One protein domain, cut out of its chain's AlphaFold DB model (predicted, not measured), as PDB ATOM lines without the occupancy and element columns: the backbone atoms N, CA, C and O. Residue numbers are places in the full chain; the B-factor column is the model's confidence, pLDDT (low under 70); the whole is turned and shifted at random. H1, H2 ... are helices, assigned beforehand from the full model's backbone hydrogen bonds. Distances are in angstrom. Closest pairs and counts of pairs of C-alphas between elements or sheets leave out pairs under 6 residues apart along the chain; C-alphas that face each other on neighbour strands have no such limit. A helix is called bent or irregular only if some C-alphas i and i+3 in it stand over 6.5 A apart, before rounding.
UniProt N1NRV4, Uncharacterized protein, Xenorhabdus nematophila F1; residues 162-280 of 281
ATOM      1  N   GLU A 162     316.085 205.757 372.783       65.31
ATOM      2  CA  GLU A 162     314.807 205.045 372.923       65.31
ATOM      3  C   GLU A 162     313.707 205.891 373.587       65.31
ATOM      4  O   GLU A 162     312.523 205.603 373.424       65.31
ATOM      5  N   SER A 163     314.073 206.964 374.295       64.69
ATOM      6  CA  SER A 163     313.113 207.899 374.892       64.69
ATOM      7  C   SER A 163     312.512 208.890 373.879       64.69
ATOM      8  O   SER A 163     311.479 209.513 374.153       64.69
ATOM      9  N   LEU A 164     313.115 209.039 372.691       63.00
ATOM     10  CA  LEU A 164     312.614 209.918 371.636       63.00
ATOM     11  C   LEU A 164     311.472 209.238 370.870       63.00
ATOM     12  O   LEU A 164     311.684 208.484 369.924       63.00
ATOM     13  N   ASN A 165     310.229 209.579 371.214       58.66
ATOM     14  CA  ASN A 165     309.026 209.145 370.488       58.66
ATOM     15  C   ASN A 165     308.840 209.883 369.139       58.66
ATOM     16  O   ASN A 165     307.790 210.475 368.892       58.66
ATOM     17  N   TYR A 166     309.845 209.868 368.258       67.69
ATOM     18  CA  TYR A 166     309.746 210.412 366.897       67.69
ATOM     19  C   TYR A 166     309.878 209.299 365.856       67.69
ATOM     20  O   TYR A 166     310.972 208.839 365.534       67.69
ATOM     21  N   ILE A 167     308.739 208.904 365.280       67.38
ATOM     22  CA  ILE A 167     308.654 207.856 364.246       67.38
ATOM     23  C   ILE A 167     309.574 208.181 363.055       67.38
ATOM     24  O   ILE A 167     310.229 207.286 362.528       67.38
ATOM     25  N   GLU A 168     309.690 209.460 362.683       71.50
ATOM     26  CA  GLU A 168     310.457 209.919 361.514       71.50
ATOM     27  C   GLU A 168     311.979 209.719 361.608       71.50
ATOM     28  O   GLU A 168     312.644 209.709 360.575       71.50
ATOM     29  N   ILE A 169     312.539 209.551 362.813       79.50
ATOM     30  CA  ILE A 169     313.983 209.310 363.024       79.50
ATOM     31  C   ILE A 169     314.267 207.911 363.589       79.50
ATOM     32  O   ILE A 169     315.409 207.580 363.907       79.50
ATOM     33  N   SER A 170     313.235 207.076 363.727       76.62
ATOM     34  CA  SER A 170     313.354 205.746 364.337       76.62
ATOM     35  C   SER A 170     314.275 204.815 363.540       76.62
ATOM     36  O   SER A 170     315.071 204.090 364.132       76.62
ATOM     37  N   GLU A 171     314.241 204.910 362.207       83.31
ATOM     38  CA  GLU A 171     315.073 204.125 361.282       83.31
ATOM     39  C   GLU A 171     316.517 204.645 361.146       83.31
ATOM     40  O   GLU A 171     317.323 204.062 360.414       83.31
ATOM     41  N   MET A 172     316.857 205.756 361.805       90.00
ATOM     42  CA  MET A 172     318.209 206.315 361.825       90.00
ATOM     43  C   MET A 172     319.065 205.624 362.893       90.00
ATOM     44  O   MET A 172     318.565 205.303 363.969       90.00
ATOM     45  N   ASN A 173     320.351 205.409 362.607       90.31
ATOM     46  CA  ASN A 173     321.323 205.040 363.638       90.31
ATOM     47  C   ASN A 173     321.648 206.250 364.537       90.31
ATOM     48  O   ASN A 173     321.242 207.375 364.246       90.31
ATOM     49  N   ASP A 174     322.374 206.032 365.628       88.19
ATOM     50  CA  ASP A 174     322.612 207.077 366.632       88.19
ATOM     51  C   ASP A 174     323.393 208.283 366.082       88.19
ATOM     52  O   ASP A 174     323.065 209.425 366.409       88.19
ATOM     53  N   ASP A 175     324.338 208.062 365.165       90.81
ATOM     54  CA  ASP A 175     325.064 209.148 364.498       90.81
ATOM     55  C   ASP A 175     324.138 209.966 363.582       90.81
ATOM     56  O   ASP A 175     324.123 211.197 363.623       90.81
ATOM     57  N   GLU A 176     323.306 209.295 362.782       92.88
ATOM     58  CA  GLU A 176     322.293 209.927 361.931       92.88
ATOM     59  C   GLU A 176     321.283 210.727 362.784       92.88
ATOM     60  O   GLU A 176     320.899 211.849 362.426       92.88
ATOM     61  N   ARG A 177     320.884 210.209 363.954       90.06
ATOM     62  CA  ARG A 177     320.006 210.924 364.897       90.06
ATOM     63  C   ARG A 177     320.697 212.146 365.498       90.06
ATOM     64  O   ARG A 177     320.073 213.204 365.593       90.06
ATOM     65  N   ALA A 178     321.981 212.052 365.841       90.12
ATOM     66  CA  ALA A 178     322.766 213.180 366.337       90.12
ATOM     67  C   ALA A 178     322.904 214.295 365.290       90.12
ATOM     68  O   ALA A 178     322.706 215.472 365.607       90.12
ATOM     69  N   ILE A 179     323.153 213.942 364.025       94.50
ATOM     70  CA  ILE A 179     323.174 214.899 362.908       94.50
ATOM     71  C   ILE A 179     321.790 215.535 362.719       94.50
ATOM     72  O   ILE A 179     321.676 216.740 362.494       94.50
ATOM     73  N   THR A 180     320.719 214.758 362.860       92.94
ATOM     74  CA  THR A 180     319.348 215.275 362.773       92.94
ATOM     75  C   THR A 180     319.031 216.243 363.915       92.94
ATOM     76  O   THR A 180     318.450 217.303 363.681       92.94
ATOM     77  N   LEU A 181     319.481 215.959 365.141       90.25
ATOM     78  CA  LEU A 181     319.381 216.897 366.262       90.25
ATOM     79  C   LEU A 181     320.179 218.181 366.002       90.25
ATOM     80  O   LEU A 181     319.666 219.273 366.256       90.25
ATOM     81  N   LEU A 182     321.396 218.077 365.460       92.75
ATOM     82  CA  LEU A 182     322.190 219.233 365.036       92.75
ATOM     83  C   LEU A 182     321.412 220.093 364.026       92.75
ATOM     84  O   LEU A 182     321.301 221.302 364.218       92.75
ATOM     85  N   LEU A 183     320.818 219.473 363.003       92.81
ATOM     86  CA  LEU A 183     319.979 220.154 362.013       92.81
ATOM     87  C   LEU A 183     318.728 220.779 362.644       92.81
ATOM     88  O   LEU A 183     318.380 221.909 362.320       92.81
ATOM     89  N   SER A 184     318.081 220.103 363.596       90.75
ATOM     90  CA  SER A 184     316.899 220.632 364.291       90.75
ATOM     91  C   SER A 184     317.197 221.929 365.058       90.75
ATOM     92  O   SER A 184     316.359 222.833 365.107       90.75
ATOM     93  N   LYS A 185     318.426 222.083 365.581       89.81
ATOM     94  CA  LYS A 185     318.873 223.323 366.236       89.81
ATOM     95  C   LYS A 185     318.946 224.507 365.278       89.81
ATOM     96  O   LYS A 185     318.952 225.641 365.752       89.81
ATOM     97  N   ALA A 186     318.942 224.274 363.967       86.75
ATOM     98  CA  ALA A 186     318.944 225.328 362.962       86.75
ATOM     99  C   ALA A 186     317.616 226.106 362.905       86.75
ATOM    100  O   ALA A 186     317.535 227.128 362.231       86.75
ATOM    101  N   ASN A 187     316.581 225.687 363.638       84.19
ATOM    102  CA  ASN A 187     315.405 226.527 363.872       84.19
ATOM    103  C   ASN A 187     315.707 227.709 364.825       84.19
ATOM    104  O   ASN A 187     315.018 228.727 364.818       84.19
ATOM    105  N   ASN A 188     316.773 227.634 365.631       78.25
ATOM    106  CA  ASN A 188     317.184 228.759 366.464       78.25
ATOM    107  C   ASN A 188     317.811 229.855 365.595       78.25
ATOM    108  O   ASN A 188     318.858 229.653 364.982       78.25
ATOM    109  N   LEU A 189     317.215 231.046 365.586       74.81
ATOM    110  CA  LEU A 189     317.652 232.204 364.790       74.81
ATOM    111  C   LEU A 189     318.928 232.897 365.321       74.81
ATOM    112  O   LEU A 189     319.155 234.078 365.062       74.81
ATOM    113  N   ASP A 190     319.762 232.184 366.076       84.69
ATOM    114  CA  ASP A 190     321.024 232.700 366.602       84.69
ATOM    115  C   ASP A 190     322.147 232.524 365.570       84.69
ATOM    116  O   ASP A 190     322.435 231.415 365.119       84.69
ATOM    117  N   SER A 191     322.808 233.621 365.197       84.31
ATOM    118  CA  SER A 191     323.837 233.614 364.152       84.31
ATOM    119  C   SER A 191     325.074 232.782 364.505       84.31
ATOM    120  O   SER A 191     325.721 232.247 363.602       84.31
ATOM    121  N   SER A 192     325.406 232.640 365.792       85.69
ATOM    122  CA  SER A 192     326.499 231.773 366.236       85.69
ATOM    123  C   SER A 192     326.136 230.301 366.061       85.69
ATOM    124  O   SER A 192     326.922 229.555 365.478       85.69
ATOM    125  N   VAL A 193     324.907 229.926 366.431       86.06
ATOM    126  CA  VAL A 193     324.375 228.566 366.261       86.06
ATOM    127  C   VAL A 193     324.283 228.200 364.780       86.06
ATOM    128  O   VAL A 193     324.750 227.135 364.386       86.06
ATOM    129  N   GLN A 194     323.755 229.092 363.936       87.31
ATOM    130  CA  GLN A 194     323.684 228.862 362.487       87.31
ATOM    131  C   GLN A 194     325.073 228.615 361.889       87.31
ATOM    132  O   GLN A 194     325.266 227.667 361.132       87.31
ATOM    133  N   ARG A 195     326.064 229.434 362.264       89.88
ATOM    134  CA  ARG A 195     327.442 229.272 361.788       89.88
ATOM    135  C   ARG A 195     328.033 227.928 362.213       89.88
ATOM    136  O   ARG A 195     328.652 227.262 361.391       89.88
ATOM    137  N   GLU A 196     327.851 227.535 363.470       91.69
ATOM    138  CA  GLU A 196     328.343 226.249 363.979       91.69
ATOM    139  C   GLU A 196     327.719 225.066 363.239       91.69
ATOM    140  O   GLU A 196     328.442 224.151 362.850       91.69
ATOM    141  N   ILE A 197     326.412 225.117 362.964       93.25
ATOM    142  CA  ILE A 197     325.707 224.075 362.210       93.25
ATOM    143  C   ILE A 197     326.246 223.974 360.781       93.25
ATOM    144  O   ILE A 197     326.580 222.875 360.347       93.25
ATOM    145  N   ILE A 198     326.399 225.090 360.059       93.31
ATOM    146  CA  ILE A 198     326.947 225.073 358.691       93.31
ATOM    147  C   ILE A 198     328.390 224.548 358.676       93.31
ATOM    148  O   ILE A 198     328.742 223.733 357.823       93.31
ATOM    149  N   CYS A 199     329.227 224.956 359.635       93.25
ATOM    150  CA  CYS A 199     330.592 224.438 359.756       93.25
ATOM    151  C   CYS A 199     330.618 222.932 360.048       93.25
ATOM    152  O   CYS A 199     331.401 222.205 359.432       93.25
ATOM    153  N   ALA A 200     329.765 222.459 360.956       94.44
ATOM    154  CA  ALA A 200     329.651 221.046 361.290       94.44
ATOM    155  C   ALA A 200     329.134 220.225 360.100       94.44
ATOM    156  O   ALA A 200     329.700 219.177 359.798       94.44
ATOM    157  N   LEU A 201     328.135 220.721 359.365       95.38
ATOM    158  CA  LEU A 201     327.655 220.080 358.141       95.38
ATOM    159  C   LEU A 201     328.752 219.996 357.084       95.38
ATOM    160  O   LEU A 201     328.971 218.919 356.551       95.38
ATOM    161  N   ASN A 202     329.496 221.073 356.829       95.06
ATOM    162  CA  ASN A 202     330.615 221.046 355.882       95.06
ATOM    163  C   ASN A 202     331.677 220.005 356.287       95.06
ATOM    164  O   ASN A 202     332.188 219.251 355.460       95.06
ATOM    165  N   TYR A 203     331.978 219.911 357.586       95.19
ATOM    166  CA  TYR A 203     332.869 218.877 358.104       95.19
ATOM    167  C   TYR A 203     332.322 217.459 357.861       95.19
ATOM    168  O   TYR A 203     333.073 216.584 357.423       95.19
ATOM    169  N   LEU A 204     331.029 217.230 358.100       95.94
ATOM    170  CA  LEU A 204     330.371 215.942 357.856       95.94
ATOM    171  C   LEU A 204     330.320 215.597 356.368       95.94
ATOM    172  O   LEU A 204     330.580 214.453 356.013       95.94
ATOM    173  N   VAL A 205     330.056 216.572 355.496       94.50
ATOM    174  CA  VAL A 205     330.080 216.387 354.038       94.50
ATOM    175  C   VAL A 205     331.436 215.844 353.619       94.50
ATOM    176  O   VAL A 205     331.480 214.845 352.910       94.50
ATOM    177  N   LYS A 206     332.522 216.422 354.144       91.75
ATOM    178  CA  LYS A 206     333.897 216.069 353.771       91.75
ATOM    179  C   LYS A 206     334.367 214.723 354.294       91.75
ATOM    180  O   LYS A 206     335.107 214.042 353.589       91.75
ATOM    181  N   ASN A 207     333.967 214.351 355.507       93.25
ATOM    182  CA  ASN A 207     334.549 213.204 356.211       93.25
ATOM    183  C   ASN A 207     333.586 212.019 356.381       93.25
ATOM    184  O   ASN A 207     334.046 210.891 356.525       93.25
ATOM    185  N   TYR A 208     332.271 212.256 356.366       93.56
ATOM    186  CA  TYR A 208     331.242 211.285 356.759       93.56
ATOM    187  C   TYR A 208     329.975 211.393 355.892       93.56
ATOM    188  O   TYR A 208     328.848 211.342 356.390       93.56
ATOM    189  N   THR A 209     330.141 211.549 354.575       92.19
ATOM    190  CA  THR A 209     329.034 211.766 353.623       92.19
ATOM    191  C   THR A 209     327.948 210.686 353.711       92.19
ATOM    192  O   THR A 209     326.762 210.974 353.568       92.19
ATOM    193  N   ASN A 210     328.336 209.441 354.002       91.38
ATOM    194  CA  ASN A 210     327.438 208.293 354.139       91.38
ATOM    195  C   ASN A 210     326.398 208.442 355.264       91.38
ATOM    196  O   ASN A 210     325.362 207.788 355.203       91.38
ATOM    197  N   LEU A 211     326.648 209.296 356.262       94.38
ATOM    198  CA  LEU A 211     325.726 209.540 357.377       94.38
ATOM    199  C   LEU A 211     324.691 210.634 357.078       94.38
ATOM    200  O   LEU A 211     323.777 210.847 357.867       94.38
ATOM    201  N   LEU A 212     324.815 211.358 355.961       94.88
ATOM    202  CA  LEU A 212     324.002 212.548 355.698       94.88
ATOM    203  C   LEU A 212     322.673 212.262 354.994       94.88
ATOM    204  O   LEU A 212     321.809 213.138 354.966       94.88
ATOM    205  N   MET A 213     322.474 211.059 354.445       93.75
ATOM    206  CA  MET A 213     321.331 210.781 353.571       93.75
ATOM    207  C   MET A 213     320.004 210.939 354.313       93.75
ATOM    208  O   MET A 213     319.168 211.754 353.921       93.75
ATOM    209  N   LYS A 214     319.810 210.201 355.413       93.94
ATOM    210  CA  LYS A 214     318.567 210.278 356.192       93.94
ATOM    211  C   LYS A 214     318.401 211.631 356.901       93.94
ATOM    212  O   LYS A 214     317.297 212.171 356.815       93.94
ATOM    213  N   PRO A 215     319.439 212.230 357.524       95.38
ATOM    214  CA  PRO A 215     319.309 213.543 358.159       95.38
ATOM    215  C   PRO A 215     318.922 214.668 357.193       95.38
ATOM    216  O   PRO A 215     318.018 215.448 357.492       95.38
ATOM    217  N   LEU A 216     319.544 214.740 356.008       95.38
ATOM    218  CA  LEU A 216     319.179 215.742 354.998       95.38
ATOM    219  C   LEU A 216     317.788 215.473 354.418       95.38
ATOM    220  O   LEU A 216     317.006 216.407 354.239       95.38
ATOM    221  N   ASN A 217     317.441 214.206 354.182       94.31
ATOM    222  CA  ASN A 217     316.095 213.833 353.757       94.31
ATOM    223  C   ASN A 217     315.035 214.298 354.770       94.31
ATOM    224  O   ASN A 217     314.023 214.885 354.387       94.31
ATOM    225  N   TRP A 218     315.280 214.080 356.064       94.25
ATOM    226  CA  TRP A 218     314.417 214.561 357.141       94.25
ATOM    227  C   TRP A 218     314.323 216.088 357.156       94.25
ATOM    228  O   TRP A 218     313.213 216.621 357.206       94.25
ATOM    229  N   PHE A 219     315.455 216.790 357.044       94.94
ATOM    230  CA  PHE A 219     315.496 218.252 357.024       94.94
ATOM    231  C   PHE A 219     314.636 218.827 355.895       94.94
ATOM    232  O   PHE A 219     313.781 219.676 356.141       94.94
ATOM    233  N   PHE A 220     314.790 218.319 354.667       94.75
ATOM    234  CA  PHE A 220     314.012 218.792 353.521       94.75
ATOM    235  C   PHE A 220     312.543 218.383 353.574       94.75
ATOM    236  O   PHE A 220     311.692 219.121 353.091       94.75
ATOM    237  N   ASN A 221     312.205 217.255 354.198       92.88
ATOM    238  CA  ASN A 221     310.806 216.897 354.447       92.88
ATOM    239  C   ASN A 221     310.148 217.798 355.499       92.88
ATOM    240  O   ASN A 221     308.951 218.073 355.410       92.88
ATOM    241  N   ASN A 222     310.942 218.318 356.431       92.50
ATOM    242  CA  ASN A 222     310.513 219.195 357.514       92.50
ATOM    243  C   ASN A 222     310.890 220.668 357.283       92.50
ATOM    244  O   ASN A 222     310.954 221.449 358.230       92.50
ATOM    245  N   PHE A 223     311.086 221.080 356.024       92.50
ATOM    246  CA  PHE A 223     311.581 222.418 355.673       92.50
ATOM    247  C   PHE A 223     310.755 223.569 356.274       92.50
ATOM    248  O   PHE A 223     311.291 224.630 356.577       92.50
ATOM    249  N   HIS A 224     309.453 223.355 356.478       90.88
ATOM    250  CA  HIS A 224     308.518 224.325 357.049       90.88
ATOM    251  C   HIS A 224     308.837 224.717 358.504       90.88
ATOM    252  O   HIS A 224     308.343 225.738 358.978       90.88
ATOM    253  N   LEU A 225     309.649 223.922 359.210       90.25
ATOM    254  CA  LEU A 225     310.113 224.215 360.566       90.25
ATOM    255  C   LEU A 225     311.297 225.185 360.595       90.25
ATOM    256  O   LEU A 225     311.674 225.631 361.674       90.25
ATOM    257  N   PHE A 226     311.903 225.490 359.448       91.62
ATOM    258  CA  PHE A 226     313.142 226.254 359.372       91.62
ATOM    259  C   PHE A 226     312.938 227.587 358.667       91.62
ATOM    260  O   PHE A 226     312.137 227.734 357.743       91.62
ATOM    261  N   HIS A 227     313.718 228.582 359.082       91.56
ATOM    262  CA  HIS A 227     313.718 229.870 358.412       91.56
ATOM    263  C   HIS A 227     314.348 229.761 357.017       91.56
ATOM    264  O   HIS A 227     315.309 229.020 356.805       91.56
ATOM    265  N   HIS A 228     313.856 230.556 356.065       92.81
ATOM    266  CA  HIS A 228     314.333 230.518 354.680       92.81
ATOM    267  C   HIS A 228     315.842 230.766 354.551       92.81
ATOM    268  O   HIS A 228     316.471 230.200 353.666       92.81
ATOM    269  N   SER A 229     316.436 231.579 355.429       90.62
ATOM    270  CA  SER A 229     317.890 231.796 355.428       90.62
ATOM    271  C   SER A 229     318.670 230.520 355.735       90.62
ATOM    272  O   SER A 229     319.679 230.262 355.098       90.62
ATOM    273  N   THR A 230     318.192 229.702 356.674       92.25
ATOM    274  CA  THR A 230     318.822 228.427 357.034       92.25
ATOM    275  C   THR A 230     318.737 227.438 355.879       92.25
ATOM    276  O   THR A 230     319.733 226.813 355.527       92.25
ATOM    277  N   ILE A 231     317.560 227.342 355.250       94.50
ATOM    278  CA  ILE A 231     317.350 226.498 354.067       94.50
ATOM    279  C   ILE A 231     318.293 226.936 352.941       94.50
ATOM    280  O   ILE A 231     318.995 226.104 352.376       94.50
ATOM    281  N   ALA A 232     318.349 228.241 352.663       93.75
ATOM    282  CA  ALA A 232     319.228 228.823 351.657       93.75
ATOM    283  C   ALA A 232     320.708 228.501 351.922       93.75
ATOM    284  O   ALA A 232     321.383 228.022 351.022       93.75
ATOM    285  N   SER A 233     321.198 228.684 353.152       92.81
ATOM    286  CA  SER A 233     322.599 228.396 353.495       92.81
ATOM    287  C   SER A 233     322.963 226.914 353.379       92.81
ATOM    288  O   SER A 233     324.085 226.589 353.002       92.81
ATOM    289  N   ILE A 234     322.036 226.007 353.700       95.06
ATOM    290  CA  ILE A 234     322.268 224.566 353.536       95.06
ATOM    291  C   ILE A 234     322.262 224.185 352.052       95.06
ATOM    292  O   ILE A 234     323.109 223.398 351.638       95.06
ATOM    293  N   LEU A 235     321.358 224.751 351.245       95.56
ATOM    294  CA  LEU A 235     321.367 224.547 349.793       95.56
ATOM    295  C   LEU A 235     322.653 225.079 349.153       95.56
ATOM    296  O   LEU A 235     323.264 224.368 348.370       95.56
ATOM    297  N   GLU A 236     323.110 226.266 349.547       94.75
ATOM    298  CA  GLU A 236     324.362 226.846 349.055       94.75
ATOM    299  C   GLU A 236     325.569 225.962 349.409       94.75
ATOM    300  O   GLU A 236     326.422 225.702 348.563       94.75
ATOM    301  N   LEU A 237     325.621 225.421 350.634       95.06
ATOM    302  CA  LEU A 237     326.646 224.443 351.014       95.06
ATOM    303  C   LEU A 237     326.590 223.186 350.130       95.06
ATOM    304  O   LEU A 237     327.634 222.673 349.733       95.06
ATOM    305  N   ILE A 238     325.386 222.692 349.830       94.81
ATOM    306  CA  ILE A 238     325.190 221.534 348.954       94.81
ATOM    307  C   ILE A 238     325.683 221.832 347.540       94.81
ATOM    308  O   ILE A 238     326.371 220.990 346.975       94.81
ATOM    309  N   SER A 239     325.385 223.009 346.989       93.62
ATOM    310  CA  SER A 239     325.864 223.420 345.667       93.62
ATOM    311  C   SER A 239     327.386 223.543 345.617       93.62
ATOM    312  O   SER A 239     328.012 223.108 344.657       93.62
ATOM    313  N   ILE A 240     328.011 224.076 346.673       93.81
ATOM    314  CA  ILE A 240     329.478 224.168 346.761       93.81
ATOM    315  C   ILE A 240     330.127 222.776 346.760       93.81
ATOM    316  O   ILE A 240     331.169 222.584 346.137       93.81
ATOM    317  N   GLU A 241     329.528 221.808 347.455       93.38
ATOM    318  CA  GLU A 241     330.078 220.457 347.645       93.38
ATOM    319  C   GLU A 241     329.325 219.393 346.809       93.38
ATOM    320  O   GLU A 241     329.304 218.202 347.146       93.38
ATOM    321  N   ILE A 242     328.697 219.815 345.706       91.31
ATOM    322  CA  ILE A 242     327.770 219.008 344.895       91.31
ATOM    323  C   ILE A 242     328.402 217.724 344.361       91.31
ATOM    324  O   ILE A 242     327.776 216.669 344.407       91.31
ATOM    325  N   GLU A 243     329.663 217.776 343.933       89.94
ATOM    326  CA  GLU A 243     330.399 216.621 343.407       89.94
ATOM    327  C   GLU A 243     330.530 215.506 344.453       89.94
ATOM    328  O   GLU A 243     330.341 214.327 344.152       89.94
ATOM    329  N   GLN A 244     330.799 215.874 345.711       89.06
ATOM    330  CA  GLN A 244     330.909 214.914 346.809       89.06
ATOM    331  C   GLN A 244     329.539 214.359 347.213       89.06
ATOM    332  O   GLN A 244     329.422 213.195 347.601       89.06
ATOM    333  N   LEU A 245     328.498 215.183 347.119       92.38
ATOM    334  CA  LEU A 245     327.149 214.834 347.550       92.38
ATOM    335  C   LEU A 245     326.304 214.171 346.457       92.38
ATOM    336  O   LEU A 245     325.287 213.561 346.787       92.38
ATOM    337  N   LYS A 246     326.717 214.223 345.184       90.19
ATOM    338  CA  LYS A 246     325.941 213.775 344.014       90.19
ATOM    339  C   LYS A 246     325.252 212.413 344.203       90.19
ATOM    340  O   LYS A 246     324.037 212.363 343.998       90.19
ATOM    341  N   PRO A 247     325.931 211.333 344.655       89.50
ATOM    342  CA  PRO A 247     325.288 210.024 344.806       89.50
ATOM    343  C   PRO A 247     324.133 210.040 345.815       89.50
ATOM    344  O   PRO A 247     323.097 209.426 345.594       89.50
ATOM    345  N   LEU A 248     324.299 210.785 346.908       92.00
ATOM    346  CA  LEU A 248     323.298 210.935 347.961       92.00
ATOM    347  C   LEU A 248     322.154 211.855 347.517       92.00
ATOM    348  O   LEU A 248     320.991 211.572 347.799       92.00
ATOM    349  N   LEU A 249     322.469 212.946 346.812       91.69
ATOM    350  CA  LEU A 249     321.481 213.921 346.343       91.69
ATOM    351  C   LEU A 249     320.493 213.322 345.345       91.69
ATOM    352  O   LEU A 249     319.336 213.737 345.333       91.69
ATOM    353  N   LEU A 250     320.912 212.340 344.542       91.50
ATOM    354  CA  LEU A 250     320.014 211.618 343.637       91.50
ATOM    355  C   LEU A 250     318.907 210.874 344.397       91.50
ATOM    356  O   LEU A 250     317.747 210.943 343.992       91.50
ATOM    357  N   GLU A 251     319.239 210.247 345.528       91.69
ATOM    358  CA  GLU A 251     318.283 209.516 346.372       91.69
ATOM    359  C   GLU A 251     317.305 210.461 347.091       91.69
ATOM    360  O   GLU A 251     316.113 210.173 347.209       91.69
ATOM    361  N   ILE A 252     317.780 211.630 347.537       92.94
ATOM    362  CA  ILE A 252     316.952 212.607 348.272       92.94
ATOM    363  C   ILE A 252     316.348 213.706 347.383       92.94
ATOM    364  O   ILE A 252     315.660 214.603 347.883       92.94
ATOM    365  N   LYS A 253     316.549 213.627 346.061       92.44
ATOM    366  CA  LYS A 253     316.021 214.569 345.061       92.44
ATOM    367  C   LYS A 253     314.518 214.850 345.228       92.44
ATOM    368  O   LYS A 253     314.145 216.025 345.163       92.44
ATOM    369  N   PRO A 254     313.640 213.856 345.498       92.94
ATOM    370  CA  PRO A 254     312.214 214.120 345.711       92.94
ATOM    371  C   PRO A 254     311.934 215.047 346.899       92.94
ATOM    372  O   PRO A 254     311.013 215.861 346.841       92.94
ATOM    373  N   SER A 255     312.727 214.947 347.965       92.88
ATOM    374  CA  SER A 255     312.566 215.761 349.173       92.88
ATOM    375  C   SER A 255     313.053 217.187 348.952       92.88
ATOM    376  O   SER A 255     312.351 218.123 349.324       92.88
ATOM    377  N   ILE A 256     314.181 217.366 348.255       93.12
ATOM    378  CA  ILE A 256     314.663 218.692 347.829       93.12
ATOM    379  C   ILE A 256     313.629 219.365 346.915       93.12
ATOM    380  O   ILE A 256     313.335 220.547 347.071       93.12
ATOM    381  N   GLY A 257     312.997 218.603 346.016       91.25
ATOM    382  CA  GLY A 257     311.995 219.122 345.078       91.25
ATOM    383  C   GLY A 257     310.774 219.757 345.752       91.25
ATOM    384  O   GLY A 257     310.134 220.624 345.161       91.25
ATOM    385  N   LYS A 258     310.476 219.407 347.010       92.56
ATOM    386  CA  LYS A 258     309.404 220.049 347.792       92.56
ATOM    387  C   LYS A 258     309.665 221.539 348.029       92.56
ATOM    388  O   LYS A 258     308.713 222.308 348.148       92.56
ATOM    389  N   LEU A 259     310.934 221.956 348.038       92.12
ATOM    390  CA  LEU A 259     311.332 223.349 348.237       92.12
ATOM    391  C   LEU A 259     310.958 224.268 347.069       92.12
ATOM    392  O   LEU A 259     310.889 225.477 347.263       92.12
ATOM    393  N   ILE A 260     310.647 223.726 345.887       88.06
ATOM    394  CA  ILE A 260     310.178 224.516 344.735       88.06
ATOM    395  C   ILE A 260     308.894 225.291 345.083       88.06
ATOM    396  O   ILE A 260     308.667 226.379 344.559       88.06
ATOM    397  N   GLY A 261     308.073 224.757 345.998       82.50
ATOM    398  CA  GLY A 261     306.858 225.411 346.490       82.50
ATOM    399  C   GLY A 261     307.094 226.531 347.511       82.50
ATOM    400  O   GLY A 261     306.137 227.199 347.906       82.50
ATOM    401  N   VAL A 262     308.334 226.751 347.960       89.12
ATOM    402  CA  VAL A 262     308.674 227.838 348.886       89.12
ATOM    403  C   VAL A 262     308.612 229.168 348.139       89.12
ATOM    404  O   VAL A 262     309.220 229.335 347.086       89.12
ATOM    405  N   GLN A 263     307.912 230.155 348.705       87.69
ATOM    406  CA  GLN A 263     307.807 231.510 348.143       87.69
ATOM    407  C   GLN A 263     309.097 232.324 348.366       87.69
ATOM    408  O   GLN A 263     309.089 233.389 348.982       87.69
ATOM    409  N   ASN A 264     310.231 231.804 347.899       92.81
ATOM    410  CA  ASN A 264     311.530 232.459 347.949       92.81
ATOM    411  C   ASN A 264     312.299 232.166 346.657       92.81
ATOM    412  O   ASN A 264     312.699 231.032 346.407       92.81
ATOM    413  N   LEU A 265     312.532 233.217 345.866       91.62
ATOM    414  CA  LEU A 265     313.194 233.117 344.567       91.62
ATOM    415  C   LEU A 265     314.623 232.567 344.668       91.62
ATOM    416  O   LEU A 265     315.051 231.839 343.785       91.62
ATOM    417  N   TYR A 266     315.353 232.884 345.741       93.81
ATOM    418  CA  TYR A 266     316.717 232.386 345.921       93.81
ATOM    419  C   TYR A 266     316.729 230.869 346.126       93.81
ATOM    420  O   TYR A 266     317.426 230.163 345.413       93.81
ATOM    421  N   ILE A 267     315.892 230.364 347.041       95.06
ATOM    422  CA  ILE A 267     315.746 228.920 347.288       95.06
ATOM    423  C   ILE A 267     315.316 228.202 346.008       95.06
ATOM    424  O   ILE A 267     315.855 227.149 345.685       95.06
ATOM    425  N   HIS A 268     314.365 228.781 345.274       93.81
ATOM    426  CA  HIS A 268     313.893 228.226 344.011       93.81
ATOM    427  C   HIS A 268     315.031 228.084 342.988       93.81
ATOM    428  O   HIS A 268     315.260 226.988 342.484       93.81
ATOM    429  N   ASN A 269     315.778 229.164 342.744       92.81
ATOM    430  CA  ASN A 269     316.896 229.165 341.799       92.81
ATOM    431  C   ASN A 269     317.998 228.178 342.209       92.81
ATOM    432  O   ASN A 269     318.561 227.497 341.355       92.81
ATOM    433  N   GLU A 270     318.290 228.081 343.507       94.00
ATOM    434  CA  GLU A 270     319.326 227.183 344.018       94.00
ATOM    435  C   GLU A 270     318.944 225.711 343.818       94.00
ATOM    436  O   GLU A 270     319.751 224.902 343.366       94.00
ATOM    437  N   VAL A 271     317.677 225.364 344.068       94.50
ATOM    438  CA  VAL A 271     317.153 224.012 343.815       94.50
ATOM    439  C   VAL A 271     317.208 223.667 342.329       94.50
ATOM    440  O   VAL A 271     317.613 222.557 341.980       94.50
ATOM    441  N   GLU A 272     316.829 224.596 341.447       92.62
ATOM    442  CA  GLU A 272     316.947 224.389 340.000       92.62
ATOM    443  C   GLU A 272     318.405 224.195 339.569       92.62
ATOM    444  O   GLU A 272     318.679 223.292 338.775       92.62
ATOM    445  N   SER A 273     319.339 224.978 340.121       92.12
ATOM    446  CA  SER A 273     320.777 224.853 339.846       92.12
ATOM    447  C   SER A 273     321.291 223.464 340.221       92.12
ATOM    448  O   SER A 273     321.836 222.757 339.372       92.12
ATOM    449  N   ILE A 274     321.011 223.020 341.452       93.25
ATOM    450  CA  ILE A 274     321.358 221.675 341.927       93.25
ATOM    451  C   ILE A 274     320.754 220.622 340.992       93.25
ATOM    452  O   ILE A 274     321.431 219.690 340.569       93.25
ATOM    453  N   PHE A 275     319.481 220.756 340.614       93.56
ATOM    454  CA  PHE A 275     318.825 219.780 339.741       93.56
ATOM    455  C   PHE A 275     319.415 219.733 338.331       93.56
ATOM    456  O   PHE A 275     319.480 218.640 337.762       93.56
ATOM    457  N   CYS A 276     319.847 220.867 337.782       90.75
ATOM    458  CA  CYS A 276     320.564 220.919 336.510       90.75
ATOM    459  C   CYS A 276     321.883 220.144 336.600       90.75
ATOM    460  O   CYS A 276     322.148 219.289 335.760       90.75
ATOM    461  N   GLU A 277     322.666 220.373 337.651       89.56
ATOM    462  CA  GLU A 277     323.951 219.694 337.855       89.56
ATOM    463  C   GLU A 277     323.794 218.188 338.099       89.56
ATOM    464  O   GLU A 277     324.548 217.387 337.547       89.56
ATOM    465  N   LEU A 278     322.751 217.772 338.823       87.56
ATOM    466  CA  LEU A 278     322.418 216.352 338.995       87.56
ATOM    467  C   LEU A 278     321.946 215.675 337.696       87.56
ATOM    468  O   LEU A 278     321.949 214.448 337.632       87.56
ATOM    469  N   SER A 279     321.491 216.444 336.700       80.31
ATOM    470  CA  SER A 279     320.956 215.924 335.430       80.31
ATOM    471  C   SER A 279     321.973 215.945 334.285       80.31
ATOM    472  O   SER A 279     321.710 215.350 333.243       80.31
ATOM    473  N   ASN A 280     323.114 216.617 334.460       65.38
ATOM    474  CA  ASN A 280     324.218 216.594 333.505       65.38
ATOM    475  C   ASN A 280     324.999 215.273 333.636       65.38
ATOM    476  O   ASN A 280     326.025 215.212 334.314       65.38
TER     477      ASN A 280
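AT A GLANCE: This is residues 162 to 280 of the 281 residues of an uncharacterized protein of Xenorhabdus nematophila F1 (UniProt N1NRV4). Picture six helices in a flattened ring, each packed beside the next: H5, H3, H1, H2 and H4, with H6 closing the ring; H1 and H6 lie at the two ends of the long axis, and H3 and H5 make one side with H2 and H4 across from them. H4, H5 and H6 form an up-and-down bundle, each running against the one before it. The printed part has 119 residues, with six named helices, H1 to H6 in chain order, and no named strand; its class is all helix. It is compact, with a radius of gyration of the C-alphas of 13.6 A and spans of 42 by 29 by 25 A.

IN THESE COORDINATES: Start with H5, the longest helix by residues with 20 of them, residues 242 to 261: find C-alpha 242 at (327.770, 219.008, 344.895) and run 21.9 A to C-alpha 261. H5 is irregular, with C-alphas 244 and 247 7.7 A apart, and has a kink of 96 degrees near residue 250. Beyond it, H6 spans residues 265 to 279, 21.0 A, and ends at C-alpha 279, (320.956, 215.924, 335.430). Before it come H4, residues 228 to 240, 18.2 A, and H3, residues 213 to 221, 12.2 A. H2, residues 191 to 207, is 24.4 A long. H1, residues 174 to 187, 20.9 A, begins at C-alpha 174, (322.612, 207.077, 366.632).

HOW THE PARTS SIT: From H5, look to H6: they touch as a helical hairpin at a steep tilt of 44 degrees, closest at the C-alphas of Ile 260 and His 268, 5.3 A. H4 touches H6, the C-alphas of Ala 232 and Ile 267 being closest at 5.6 A, but H4 and H5 are close but not clearly touching. H3 touches H5 at a shallow tilt of 19 degrees, the same way, closest at the C-alphas of Phe 220 and Ser 255, 5.5 A. H1 touches H3, with the C-alphas of Thr 180 and Pro 215 closest at 4.9 A. H1, with residues 182 to 186 alone, touches H2 as a helical hairpin; the C-alphas of Ala 186 and Gln 194 are closest, 5.9 A. H2 touches H4, closest at the C-alphas of Ile 198 and Ile 234, 7.0 A. H1 and H6 are apart. In H2, H3, H4 and H6 every O i to N i+4 pair is within hydrogen-bond range; H1 has 8 of 10, and H5 has 7 of 16, beside 12 of 17 O i to N i+3 pairs.

THE WHOLE: The two C-alphas farthest apart, those of Ser 163 and Asn 280, are 43.7 A apart. The printed part has no cut, and no link between helices is long. Look for pLDDT under 70 at residues 162 to 167 and residue 280.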